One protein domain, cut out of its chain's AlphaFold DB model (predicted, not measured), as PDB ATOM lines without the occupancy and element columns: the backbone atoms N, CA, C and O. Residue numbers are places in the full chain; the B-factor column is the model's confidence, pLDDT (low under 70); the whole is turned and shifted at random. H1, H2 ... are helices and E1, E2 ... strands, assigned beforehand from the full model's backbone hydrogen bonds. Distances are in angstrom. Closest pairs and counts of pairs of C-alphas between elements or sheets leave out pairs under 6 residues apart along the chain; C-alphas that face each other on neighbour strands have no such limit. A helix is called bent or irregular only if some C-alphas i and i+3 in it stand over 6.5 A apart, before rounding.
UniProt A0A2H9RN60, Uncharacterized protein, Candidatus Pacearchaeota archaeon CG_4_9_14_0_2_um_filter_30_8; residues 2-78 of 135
ATOM      1  N   PRO A   2     -30.627  30.135 -13.230       83.12
ATOM      2  CA  PRO A   2     -29.806  30.432 -14.397       83.12
ATOM      3  C   PRO A   2     -28.344  30.707 -14.024       83.12
ATOM      4  O   PRO A   2     -28.021  31.055 -12.890       83.12
ATOM      5  N   HIS A   3     -27.459  30.535 -14.996       85.31
ATOM      6  CA  HIS A   3     -26.026  30.758 -14.857       85.31
ATOM      7  C   HIS A   3     -25.516  31.650 -15.989       85.31
ATOM      8  O   HIS A   3     -26.092  31.653 -17.067       85.31
ATOM      9  N   GLN A   4     -24.433  32.387 -15.783       84.00
ATOM     10  CA  GLN A   4     -23.799  33.229 -16.793       84.00
ATOM     11  C   GLN A   4     -22.416  32.692 -17.131       84.00
ATOM     12  O   GLN A   4     -21.597  32.486 -16.241       84.00
ATOM     13  N   CYS A   5     -22.119  32.497 -18.413       83.81
ATOM     14  CA  CYS A   5     -20.774  32.128 -18.833       83.81
ATOM     15  C   CYS A   5     -19.781  33.261 -18.535       83.81
ATOM     16  O   CYS A   5     -19.979  34.392 -18.970       83.81
ATOM     17  N   VAL A   6     -18.674  32.946 -17.865       82.12
ATOM     18  CA  VAL A   6     -17.634  33.929 -17.500       82.12
ATOM     19  C   VAL A   6     -16.899  34.476 -18.729       82.12
ATOM     20  O   VAL A   6     -16.375  35.586 -18.711       82.12
ATOM     21  N   LYS A   7     -16.852  33.703 -19.820       80.56
ATOM     22  CA  LYS A   7     -16.081  34.051 -21.020       80.56
ATOM     23  C   LYS A   7     -16.868  34.888 -22.029       80.56
ATOM     24  O   LYS A   7     -16.298  35.832 -22.566       80.56
ATOM     25  N   CYS A   8     -18.128  34.539 -22.303       82.06
ATOM     26  CA  CYS A   8     -18.966  35.233 -23.293       82.06
ATOM     27  C   CYS A   8     -20.201  35.925 -22.702       82.06
ATOM     28  O   CYS A   8     -21.014  36.454 -23.452       82.06
ATOM     29  N   SER A   9     -20.379  35.912 -21.378       81.00
ATOM     30  CA  SER A   9     -21.509  36.546 -20.680       81.00
ATOM     31  C   SER A   9     -22.898  36.010 -21.054       81.00
ATOM     32  O   SER A   9     -23.906  36.565 -20.618       81.00
ATOM     33  N   LYS A  10     -22.982  34.907 -21.809       84.12
ATOM     34  CA  LYS A  10     -24.245  34.256 -22.172       84.12
ATOM     35  C   LYS A  10     -24.956  33.719 -20.928       84.12
ATOM     36  O   LYS A  10     -24.347  32.993 -20.140       84.12
ATOM     37  N   ILE A  11     -26.246  34.025 -20.787       85.00
ATOM     38  CA  ILE A  11     -27.111  33.441 -19.754       85.00
ATOM     39  C   ILE A  11     -27.597  32.058 -20.209       85.00
ATOM     40  O   ILE A  11     -28.134  31.896 -21.303       85.00
ATOM     41  N   ILE A  12     -27.414  31.062 -19.350       87.06
ATOM     42  CA  ILE A  12     -27.726  29.648 -19.535       87.06
ATOM     43  C   ILE A  12     -28.808  29.271 -18.522       87.06
ATOM     44  O   ILE A  12     -28.688  29.535 -17.325       87.06
ATOM     45  N   SER A  13     -29.887  28.655 -18.995       85.62
ATOM     46  CA  SER A  13     -31.000  28.230 -18.147       85.62
ATOM     47  C   SER A  13     -30.634  27.045 -17.246       85.62
ATOM     48  O   SER A  13     -29.693  26.286 -17.494       85.62
ATOM     49  N   ALA A  14     -31.415  26.871 -16.180       81.38
ATOM     50  CA  ALA A  14     -31.277  25.729 -15.285       81.38
ATOM     51  C   ALA A  14     -31.505  24.406 -16.038       81.38
ATOM     52  O   ALA A  14     -32.469  24.287 -16.791       81.38
ATOM     53  N   GLY A  15     -30.643  23.409 -15.812       80.94
ATOM     54  CA  GLY A  15     -30.781  22.075 -16.415       80.94
ATOM     55  C   GLY A  15     -30.314  21.963 -17.870       80.94
ATOM     56  O   GLY A  15     -30.502  20.917 -18.486       80.94
ATOM     57  N   SER A  16     -29.698  23.009 -18.429       87.62
ATOM     58  CA  SER A  16     -29.068  22.920 -19.748       87.62
ATOM     59  C   SER A  16     -27.864  21.973 -19.726       87.62
ATOM     60  O   SER A  16     -27.053  22.015 -18.799       87.62
ATOM     61  N   LYS A  17     -27.695  21.178 -20.792       86.88
ATOM     62  CA  LYS A  17     -26.487  20.360 -21.007       86.88
ATOM     63  C   LYS A  17     -25.214  21.202 -21.095       86.88
ATOM     64  O   LYS A  17     -24.142  20.706 -20.772       86.88
ATOM     65  N   GLU A  18     -25.340  22.487 -21.441       88.25
ATOM     66  CA  GLU A  18     -24.216  23.431 -21.455       88.25
ATOM     67  C   GLU A  18     -23.533  23.548 -20.080       88.25
ATOM     68  O   GLU A  18     -22.338  23.815 -20.012       88.25
ATOM     69  N   LEU A  19     -24.260  23.302 -18.982       84.44
ATOM     70  CA  LEU A  19     -23.690  23.314 -17.630       84.44
ATOM     71  C   LEU A  19     -22.833  22.081 -17.323       84.44
ATOM     72  O   LEU A  19     -22.080  22.120 -16.360       84.44
ATOM     73  N   LEU A  20     -22.955  21.006 -18.109       85.00
ATOM     74  CA  LEU A  20     -22.181  19.768 -17.965       85.00
ATOM     75  C   LEU A  20     -21.046  19.698 -18.992       85.00
ATOM     76  O   LEU A  20     -19.922  19.338 -18.664       85.00
ATOM     77  N   GLU A  21     -21.346  20.053 -20.240       86.62
ATOM     78  CA  GLU A  21     -20.444  19.861 -21.380       86.62
ATOM     79  C   GLU A  21     -19.610  21.122 -21.684       86.62
ATOM     80  O   GLU A  21     -18.511  21.024 -22.241       86.62
ATOM     81  N   GLY A  22     -20.079  22.297 -21.249       85.88
ATOM     82  CA  GLY A  22     -19.488  23.607 -21.519       85.88
ATOM     83  C   GLY A  22     -20.406  24.522 -22.337       85.88
ATOM     84  O   GLY A  22     -21.349  24.078 -22.991       85.88
ATOM     85  N   CYS A  23     -20.133  25.829 -22.297       88.00
ATOM     86  CA  CYS A  23     -20.913  26.830 -23.025       88.00
ATOM     87  C   CYS A  23     -20.882  26.570 -24.539       88.00
ATOM     88  O   CYS A  23     -19.801  26.455 -25.116       88.00
ATOM     89  N   SER A  24     -22.043  26.579 -25.199       88.19
ATOM     90  CA  SER A  24     -22.147  26.250 -26.631       88.19
ATOM     91  C   SER A  24     -21.454  27.239 -27.576       88.19
ATOM     92  O   SER A  24     -21.113  26.868 -28.694       88.19
ATOM     93  N   GLU A  25     -21.209  28.482 -27.150       86.25
ATOM     94  CA  GLU A  25     -20.579  29.494 -28.014       86.25
ATOM     95  C   GLU A  25     -19.065  29.595 -27.839       86.25
ATOM     96  O   GLU A  25     -18.332  29.820 -28.799       86.25
ATOM     97  N   CYS A  26     -18.570  29.444 -26.610       85.50
ATOM     98  CA  CYS A  26     -17.167  29.719 -26.292       85.50
ATOM     99  C   CYS A  26     -16.428  28.549 -25.632       85.50
ATOM    100  O   CYS A  26     -15.242  28.701 -25.307       85.50
ATOM    101  N   HIS A  27     -17.125  27.421 -25.426       86.56
ATOM    102  CA  HIS A  27     -16.656  26.177 -24.804       86.56
ATOM    103  C   HIS A  27     -16.109  26.335 -23.378       86.56
ATOM    104  O   HIS A  27     -15.519  25.413 -22.824       86.56
ATOM    105  N   SER A  28     -16.304  27.502 -22.756       84.75
ATOM    106  CA  SER A  28     -15.907  27.717 -21.369       84.75
ATOM    107  C   SER A  28     -16.791  26.892 -20.442       84.75
ATOM    108  O   SER A  28     -18.012  26.844 -20.609       84.75
ATOM    109  N   ARG A  29     -16.159  26.274 -19.447       85.81
ATOM    110  CA  ARG A  29     -16.815  25.522 -18.376       85.81
ATOM    111  C   ARG A  29     -16.930  26.323 -17.075       85.81
ATOM    112  O   ARG A  29     -17.142  25.750 -16.015       85.81
ATOM    113  N   PHE A  30     -16.784  27.645 -17.166       81.56
ATOM    114  CA  PHE A  30     -16.854  28.571 -16.040       81.56
ATOM    115  C   PHE A  30     -18.154  29.349 -16.076       81.56
ATOM    116  O   PHE A  30     -18.454  30.042 -17.057       81.56
ATOM    117  N   PHE A  31     -18.898  29.263 -14.980       84.44
ATOM    118  CA  PHE A  31     -20.231  29.831 -14.894       84.44
ATOM    119  C   PHE A  31     -20.428  30.582 -13.579       84.44
ATOM    120  O   PHE A  31     -20.194  30.032 -12.509       84.44
ATOM    121  N   PHE A  32     -20.909  31.820 -13.640       77.44
ATOM    122  CA  PHE A  32     -21.466  32.500 -12.478       77.44
ATOM    123  C   PHE A  32     -22.884  32.016 -12.235       77.44
ATOM    124  O   PHE A  32     -23.683  31.916 -13.164       77.44
ATOM    125  N   TYR A  33     -23.216  31.762 -10.982       79.31
ATOM    126  CA  TYR A  33     -24.606  31.631 -10.594       79.31
ATOM    127  C   TYR A  33     -25.289  33.006 -10.658       79.31
ATOM    128  O   TYR A  33     -24.787  33.979 -10.094       79.31
ATOM    129  N   VAL A  34     -26.441  33.094 -11.329       73.12
ATOM    130  CA  VAL A  34     -27.207  34.342 -11.441       73.12
ATOM    131  C   VAL A  34     -28.596  34.144 -10.852       73.12
ATOM    132  O   VAL A  34     -29.340  33.247 -11.246       73.12
ATOM    133  N   ARG A  35     -28.977  35.006  -9.903       68.44
ATOM    134  CA  ARG A  35     -30.357  35.042  -9.400       68.44
ATOM    135  C   ARG A  35     -31.259  35.761 -10.386       68.44
ATOM    136  O   ARG A  35     -30.857  36.751 -10.991       68.44
ATOM    137  N   GLU A  36     -32.500  35.305 -10.480       66.81
ATOM    138  CA  GLU A  36     -33.512  35.880 -11.374       66.81
ATOM    139  C   GLU A  36     -33.765  37.374 -11.087       66.81
ATOM    140  O   GLU A  36     -33.878  38.155 -12.022       66.81
ATOM    141  N   GLU A  37     -33.698  37.813  -9.825       64.44
ATOM    142  CA  GLU A  37     -33.787  39.239  -9.447       64.44
ATOM    143  C   GLU A  37     -32.592  40.094  -9.911       64.44
ATOM    144  O   GLU A  37     -32.710  41.311 -10.052       64.44
ATOM    145  N   GLN A  38     -31.419  39.489 -10.130       59.22
ATOM    146  CA  GLN A  38     -30.225  40.195 -10.619       59.22
ATOM    147  C   GLN A  38     -30.150  40.206 -12.150       59.22
ATOM    148  O   GLN A  38     -29.432  41.018 -12.729       59.22
ATOM    149  N   LEU A  39     -30.925  39.348 -12.814       58.81
ATOM    150  CA  LEU A  39     -30.946  39.191 -14.268       58.81
ATOM    151  C   LEU A  39     -31.389  40.474 -14.990       58.81
ATOM    152  O   LEU A  39     -30.911  40.754 -16.088       58.81
ATOM    153  N   GLU A  40     -32.255  41.271 -14.359       59.00
ATOM    154  CA  GLU A  40     -32.685  42.576 -14.873       59.00
ATOM    155  C   GLU A  40     -31.616  43.666 -14.704       59.00
ATOM    156  O   GLU A  40     -31.504  44.539 -15.558       59.00
ATOM    157  N   LYS A  41     -30.785  43.593 -13.653       58.06
ATOM    158  CA  LYS A  41     -29.739  44.591 -13.343       58.06
ATOM    159  C   LYS A  41     -28.412  44.329 -14.064       58.06
ATOM    160  O   LYS A  41     -27.648  45.257 -14.313       58.06
ATOM    161  N   LEU A  42     -28.140  43.071 -14.418       53.84
ATOM    162  CA  LEU A  42     -26.895  42.637 -15.066       53.84
ATOM    163  C   LEU A  42     -26.837  42.931 -16.573       53.84
ATOM    164  O   LEU A  42     -25.757  42.858 -17.155       53.84
ATOM    165  N   ARG A  43     -27.960  43.289 -17.213       54.41
ATOM    166  CA  ARG A  43     -27.977  43.652 -18.643       54.41
ATOM    167  C   ARG A  43     -27.120  44.882 -18.964       54.41
ATOM    168  O   ARG A  43     -26.633  44.983 -20.084       54.41
ATOM    169  N   ASP A  44     -26.880  45.751 -17.982       52.88
ATOM    170  CA  ASP A  44     -26.264  47.063 -18.207       52.88
ATOM    171  C   ASP A  44     -24.761  47.133 -17.882       52.88
ATOM    172  O   ASP A  44     -24.133  48.168 -18.110       52.88
ATOM    173  N   LYS A  45     -24.143  46.068 -17.352       51.78
ATOM    174  CA  LYS A  45     -22.721  46.086 -16.960       51.78
ATOM    175  C   LYS A  45     -21.994  44.824 -17.404       51.78
ATOM    176  O   LYS A  45     -21.857  43.861 -16.653       51.78
ATOM    177  N   ILE A  46     -21.474  44.857 -18.624       49.75
ATOM    178  CA  ILE A  46     -20.505  43.866 -19.089       49.75
ATOM    179  C   ILE A  46     -19.156  44.233 -18.461       49.75
ATOM    180  O   ILE A  46     -18.557  45.247 -18.810       49.75
ATOM    181  N   ILE A  47     -18.692  43.437 -17.496       56.22
ATOM    182  CA  ILE A  47     -17.328  43.560 -16.975       56.22
ATOM    183  C   ILE A  47     -16.400  42.908 -18.004       56.22
ATOM    184  O   ILE A  47     -16.345  41.684 -18.119       56.22
ATOM    185  N   GLU A  48     -15.687  43.720 -18.780       52.72
ATOM    186  CA  GLU A  48     -14.656  43.232 -19.694       52.72
ATOM    187  C   GLU A  48     -13.389  42.882 -18.906       52.72
ATOM    188  O   GLU A  48     -12.628  43.750 -18.487       52.72
ATOM    189  N   ILE A  49     -13.165  41.586 -18.679       58.25
ATOM    190  CA  ILE A  49     -11.918  41.088 -18.086       58.25
ATOM    191  C   ILE A  49     -10.862  40.967 -19.206       58.25
ATOM    192  O   ILE A  49     -11.152  40.318 -20.221       58.25
ATOM    193  N   PRO A  50      -9.643  41.525 -19.052       64.62
ATOM    194  CA  PRO A  50      -8.546  41.351 -20.008       64.62
ATOM    195  C   PRO A  50      -8.186  39.871 -20.217       64.62
ATOM    196  O   PRO A  50      -8.107  39.101 -19.261       64.62
ATOM    197  N   GLU A  51      -7.925  39.440 -21.457       63.34
ATOM    198  CA  GLU A  51      -7.678  38.016 -21.769       63.34
ATOM    199  C   GLU A  51      -6.474  37.404 -21.045       63.34
ATOM    200  O   GLU A  51      -6.477  36.208 -20.746       63.34
ATOM    201  N   LYS A  52      -5.451  38.213 -20.752       62.25
ATOM    202  CA  LYS A  52      -4.222  37.755 -20.097       62.25
ATOM    203  C   LYS A  52      -4.467  37.303 -18.654       62.25
ATOM    204  O   LYS A  52      -3.861  36.327 -18.221       62.25
ATOM    205  N   ASP A  53      -5.403  37.948 -17.964       63.94
ATOM    206  CA  ASP A  53      -5.700  37.669 -16.558       63.94
ATOM    207  C   ASP A  53      -6.677  36.494 -16.414       63.94
ATOM    208  O   ASP A  53      -6.668  35.798 -15.403       63.94
ATOM    209  N   LYS A  54      -7.467  36.196 -17.458       67.12
ATOM    210  CA  LYS A  54      -8.466  35.114 -17.435       67.12
ATOM    211  C   LYS A  54      -7.866  33.750 -17.114       67.12
ATOM    212  O   LYS A  54      -8.449  33.031 -16.319       67.12
ATOM    213  N   LYS A  55      -6.719  33.394 -17.703       70.25
ATOM    214  CA  LYS A  55      -6.093  32.075 -17.479       70.25
ATOM    215  C   LYS A  55      -5.594  31.895 -16.050       70.25
ATOM    216  O   LYS A  55      -5.718  30.812 -15.492       70.25
ATOM    217  N   GLN A  56      -5.020  32.949 -15.484       71.19
ATOM    218  CA  GLN A  56      -4.478  32.905 -14.133       71.19
ATOM    219  C   GLN A  56      -5.610  32.878 -13.105       71.19
ATOM    220  O   GLN A  56      -5.636  32.002 -12.248       71.19
ATOM    221  N   ILE A  57      -6.621  33.727 -13.309       72.38
ATOM    222  CA  ILE A  57      -7.869  33.699 -12.543       72.38
ATOM    223  C   ILE A  57      -8.509  32.304 -12.621       72.38
ATOM    224  O   ILE A  57      -8.929  31.766 -11.607       72.38
ATOM    225  N   GLU A  58      -8.546  31.671 -13.794       71.81
ATOM    226  CA  GLU A  58      -9.102  30.325 -13.962       71.81
ATOM    227  C   GLU A  58      -8.390  29.269 -13.101       71.81
ATOM    228  O   GLU A  58      -9.043  28.485 -12.408       71.81
ATOM    229  N   GLN A  59      -7.053  29.263 -13.125       74.25
ATOM    230  CA  GLN A  59      -6.239  28.341 -12.329       74.25
ATOM    231  C   GLN A  59      -6.436  28.564 -10.829       74.25
ATOM    232  O   GLN A  59      -6.664  27.603 -10.090       74.25
ATOM    233  N   ASP A  60      -6.432  29.823 -10.394       72.50
ATOM    234  CA  ASP A  60      -6.628  30.184  -8.992       72.50
ATOM    235  C   ASP A  60      -8.018  29.748  -8.502       72.50
ATOM    236  O   ASP A  60      -8.161  29.178  -7.418       72.50
ATOM    237  N   LEU A  61      -9.055  29.929  -9.326       71.50
ATOM    238  CA  LEU A  61     -10.424  29.527  -8.992       71.50
ATOM    239  C   LEU A  61     -10.575  28.005  -8.888       71.50
ATOM    240  O   LEU A  61     -11.271  27.529  -7.989       71.50
ATOM    241  N   ARG A  62      -9.909  27.228  -9.753       72.38
ATOM    242  CA  ARG A  62      -9.897  25.755  -9.656       72.38
ATOM    243  C   ARG A  62      -9.203  25.276  -8.384       72.38
ATOM    244  O   ARG A  62      -9.742  24.414  -7.686       72.38
ATOM    245  N   ALA A  63      -8.069  25.885  -8.037       72.31
ATOM    246  CA  ALA A  63      -7.342  25.583  -6.808       72.31
ATOM    247  C   ALA A  63      -8.185  25.890  -5.558       72.31
ATOM    248  O   ALA A  63      -8.256  25.070  -4.641       72.31
ATOM    249  N   ILE A  64      -8.893  27.026  -5.544       67.50
ATOM    250  CA  ILE A  64      -9.816  27.394  -4.459       67.50
ATOM    251  C   ILE A  64     -11.003  26.428  -4.393       67.50
ATOM    252  O   ILE A  64     -11.442  26.063  -3.302       67.50
ATOM    253  N   ALA A  65     -11.550  26.009  -5.538       66.06
ATOM    254  CA  ALA A  65     -12.679  25.088  -5.590       66.06
ATOM    255  C   ALA A  65     -12.312  23.659  -5.149       66.06
ATOM    256  O   ALA A  65     -13.198  22.951  -4.666       66.06
ATOM    257  N   GLY A  66     -11.033  23.273  -5.241       67.12
ATOM    258  CA  GLY A  66     -10.552  21.920  -4.950       67.12
ATOM    259  C   GLY A  66     -10.897  20.918  -6.055       67.12
ATOM    260  O   GLY A  66     -11.129  19.749  -5.763       67.12
ATOM    261  N   ILE A  67     -10.994  21.393  -7.300       72.62
ATOM    262  CA  ILE A  67     -11.345  20.595  -8.479       72.62
ATOM    263  C   ILE A  67     -10.058  20.341  -9.267       72.62
ATOM    264  O   ILE A  67      -9.500  21.271  -9.847       72.62
ATOM    265  N   GLU A  68      -9.586  19.093  -9.272       69.38
ATOM    266  CA  GLU A  68      -8.356  18.692  -9.978       69.38
ATOM    267  C   GLU A  68      -8.602  18.353 -11.458       69.38
ATOM    268  O   GLU A  68      -7.686  18.411 -12.275       69.38
ATOM    269  N   GLU A  69      -9.844  18.039 -11.826       74.00
ATOM    270  CA  GLU A  69     -10.221  17.683 -13.192       74.00
ATOM    271  C   GLU A  69     -10.461  18.937 -14.050       74.00
ATOM    272  O   GLU A  69     -11.360  19.744 -13.789       74.00
ATOM    273  N   GLU A  70      -9.684  19.087 -15.128       70.12
ATOM    274  CA  GLU A  70      -9.856  20.178 -16.101       70.12
ATOM    275  C   GLU A  70     -11.239  20.148 -16.759       70.12
ATOM    276  O   GLU A  70     -11.807  21.195 -17.093       70.12
ATOM    277  N   ASP A  71     -11.811  18.951 -16.872       72.25
ATOM    278  CA  ASP A  71     -13.069  18.740 -17.553       72.25
ATOM    279  C   ASP A  71     -14.307  19.095 -16.716       72.25
ATOM    280  O   ASP A  71     -15.383  19.300 -17.280       72.25
ATOM    281  N   THR A  72     -14.195  19.229 -15.396       77.00
ATOM    282  CA  THR A  72     -15.367  19.531 -14.574       77.00
ATOM    283  C   THR A  72     -15.786  21.000 -14.720       77.00
ATOM    284  O   THR A  72     -14.954  21.901 -14.570       77.00
ATOM    285  N   PRO A  73     -17.081  21.274 -14.965       75.19
ATOM    286  CA  PRO A  73     -17.643  22.613 -14.872       75.19
ATOM    287  C   PRO A  73     -17.449  23.246 -13.501       75.19
ATOM    288  O   PRO A  73     -17.786  22.660 -12.473       75.19
ATOM    289  N   VAL A  74     -16.942  24.476 -13.499       77.50
ATOM    290  CA  VAL A  74     -16.712  25.259 -12.288       77.50
ATOM    291  C   VAL A  74     -17.807  26.312 -12.179       77.50
ATOM    292  O   VAL A  74     -17.878  27.261 -12.966       77.50
ATOM    293  N   ILE A  75     -18.664  26.138 -11.176       73.75
ATOM    294  CA  ILE A  75     -19.648  27.145 -10.786       73.75
ATOM    295  C   ILE A  75     -18.981  28.073  -9.770       73.75
ATOM    296  O   ILE A  75     -18.536  27.643  -8.706       73.75
ATOM    297  N   LEU A  76     -18.896  29.352 -10.119       72.50
ATOM    298  CA  LEU A  76     -18.300  30.405  -9.311       72.50
ATOM    299  C   LEU A  76     -19.307  30.898  -8.268       72.50
ATOM    300  O   LEU A  76     -19.922  31.951  -8.436       72.50
ATOM    301  N   ASP A  77     -19.482  30.109  -7.208       71.19
ATOM    302  CA  ASP A  77     -20.251  30.484  -6.020       71.19
ATOM    303  C   ASP A  77     -19.354  30.442  -4.776       71.19
ATOM    304  O   ASP A  77     -19.113  29.395  -4.169       71.19
ATOM    305  N   PHE A  78     -18.780  31.600  -4.449       72.81
ATOM    306  CA  PHE A  78     -17.818  31.751  -3.353       72.81
ATOM    307  C   PHE A  78     -18.416  32.444  -2.129       72.81
ATOM    308  O   PHE A  78     -17.730  32.601  -1.121       72.81
TER     309      PHE A  78
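AT A GLANCE: This is residues 2 to 78 of the 135 residues of an uncharacterized protein of Candidatus Pacearchaeota archaeon CG_4_9_14_0_2_um_filter_30_8 (UniProt A0A2H9RN60). A small three-stranded sheet, E1, E2 and E3, sits near the middle of the domain, with the long helix H3 at one end and the short helix H2 at the other, joined by a long link, residues 40 to 50. The short helix H1 only grazes the sheet, and one long stretch with no named element, residues 6 to 17, runs from just after E1 to just before H1. The printed part has 77 residues, under half of them in named elements, in the order E1 H1 E2 H2 H3 E3; the class is mixed, helices and strands. The sheet is mixed, in the order E1, E2, E3. The whole is compact, with a radius of gyration of the C-alphas of 12.3 A and spans of 34 by 28 by 24 A.

IN THESE COORDINATES: E1 is residues 3 to 5, 6.7 A long, from C-alpha 3 at (-26.026, 30.758, -14.857). H1 is residues 18 to 21, 5.2 A; E2 is residues 30 to 33, 10.0 A; H2 is residues 36 to 39, 5.1 A. H3 is residues 51 to 65, 21.3 A, from C-alpha 51 at (-7.678, 38.016, -21.769); it is irregular, but only just: C-alphas 52 and 55 are 6.53 A apart. E3 is residues 74 to 76, 6.2 A, to C-alpha 76 at (-18.300, 30.405, -9.311).

HOW THE PARTS SIT: E1 and E2 are antiparallel at 147 degrees, with N 4 and O 32 2.8 A apart, within hydrogen-bond range. E2 and E3 are parallel at 40 degrees, with N 76 and O 31 2.8 A apart, also within hydrogen-bond range. E2, H2, H3 and E3 form a strand-helix-strand unit, two parallel neighbour strands with helices between, its crossover left-handed. H3 only grazes the sheet, with residues 58 to 65; its closest C-alphas to E3 are those of Arg 62 and Val 74, 7.3 A. H1 only grazes it too, with residues 18 to 20; its closest C-alphas to E2 are those of Leu 19 and Phe 31, 7.9 A. H2 is not on the sheet, and H2 and H3 are apart. In H3, 9 of 11 O i to N i+4 pairs are within hydrogen-bond range; H1 and H2 are too short for such a pair, and their one O i to N i+3 pair is within range in H2, not in H1.

THE WHOLE: The C-alphas farthest apart are those of Asp 44 and Glu 68, 34.5 A. The printed part has no cut; the links E1 to H1 and H2 to H3 are long. The mean pLDDT of the printed part is 73.8, and it is under 70 at residues 35 to 54, 64 to 66 and 68.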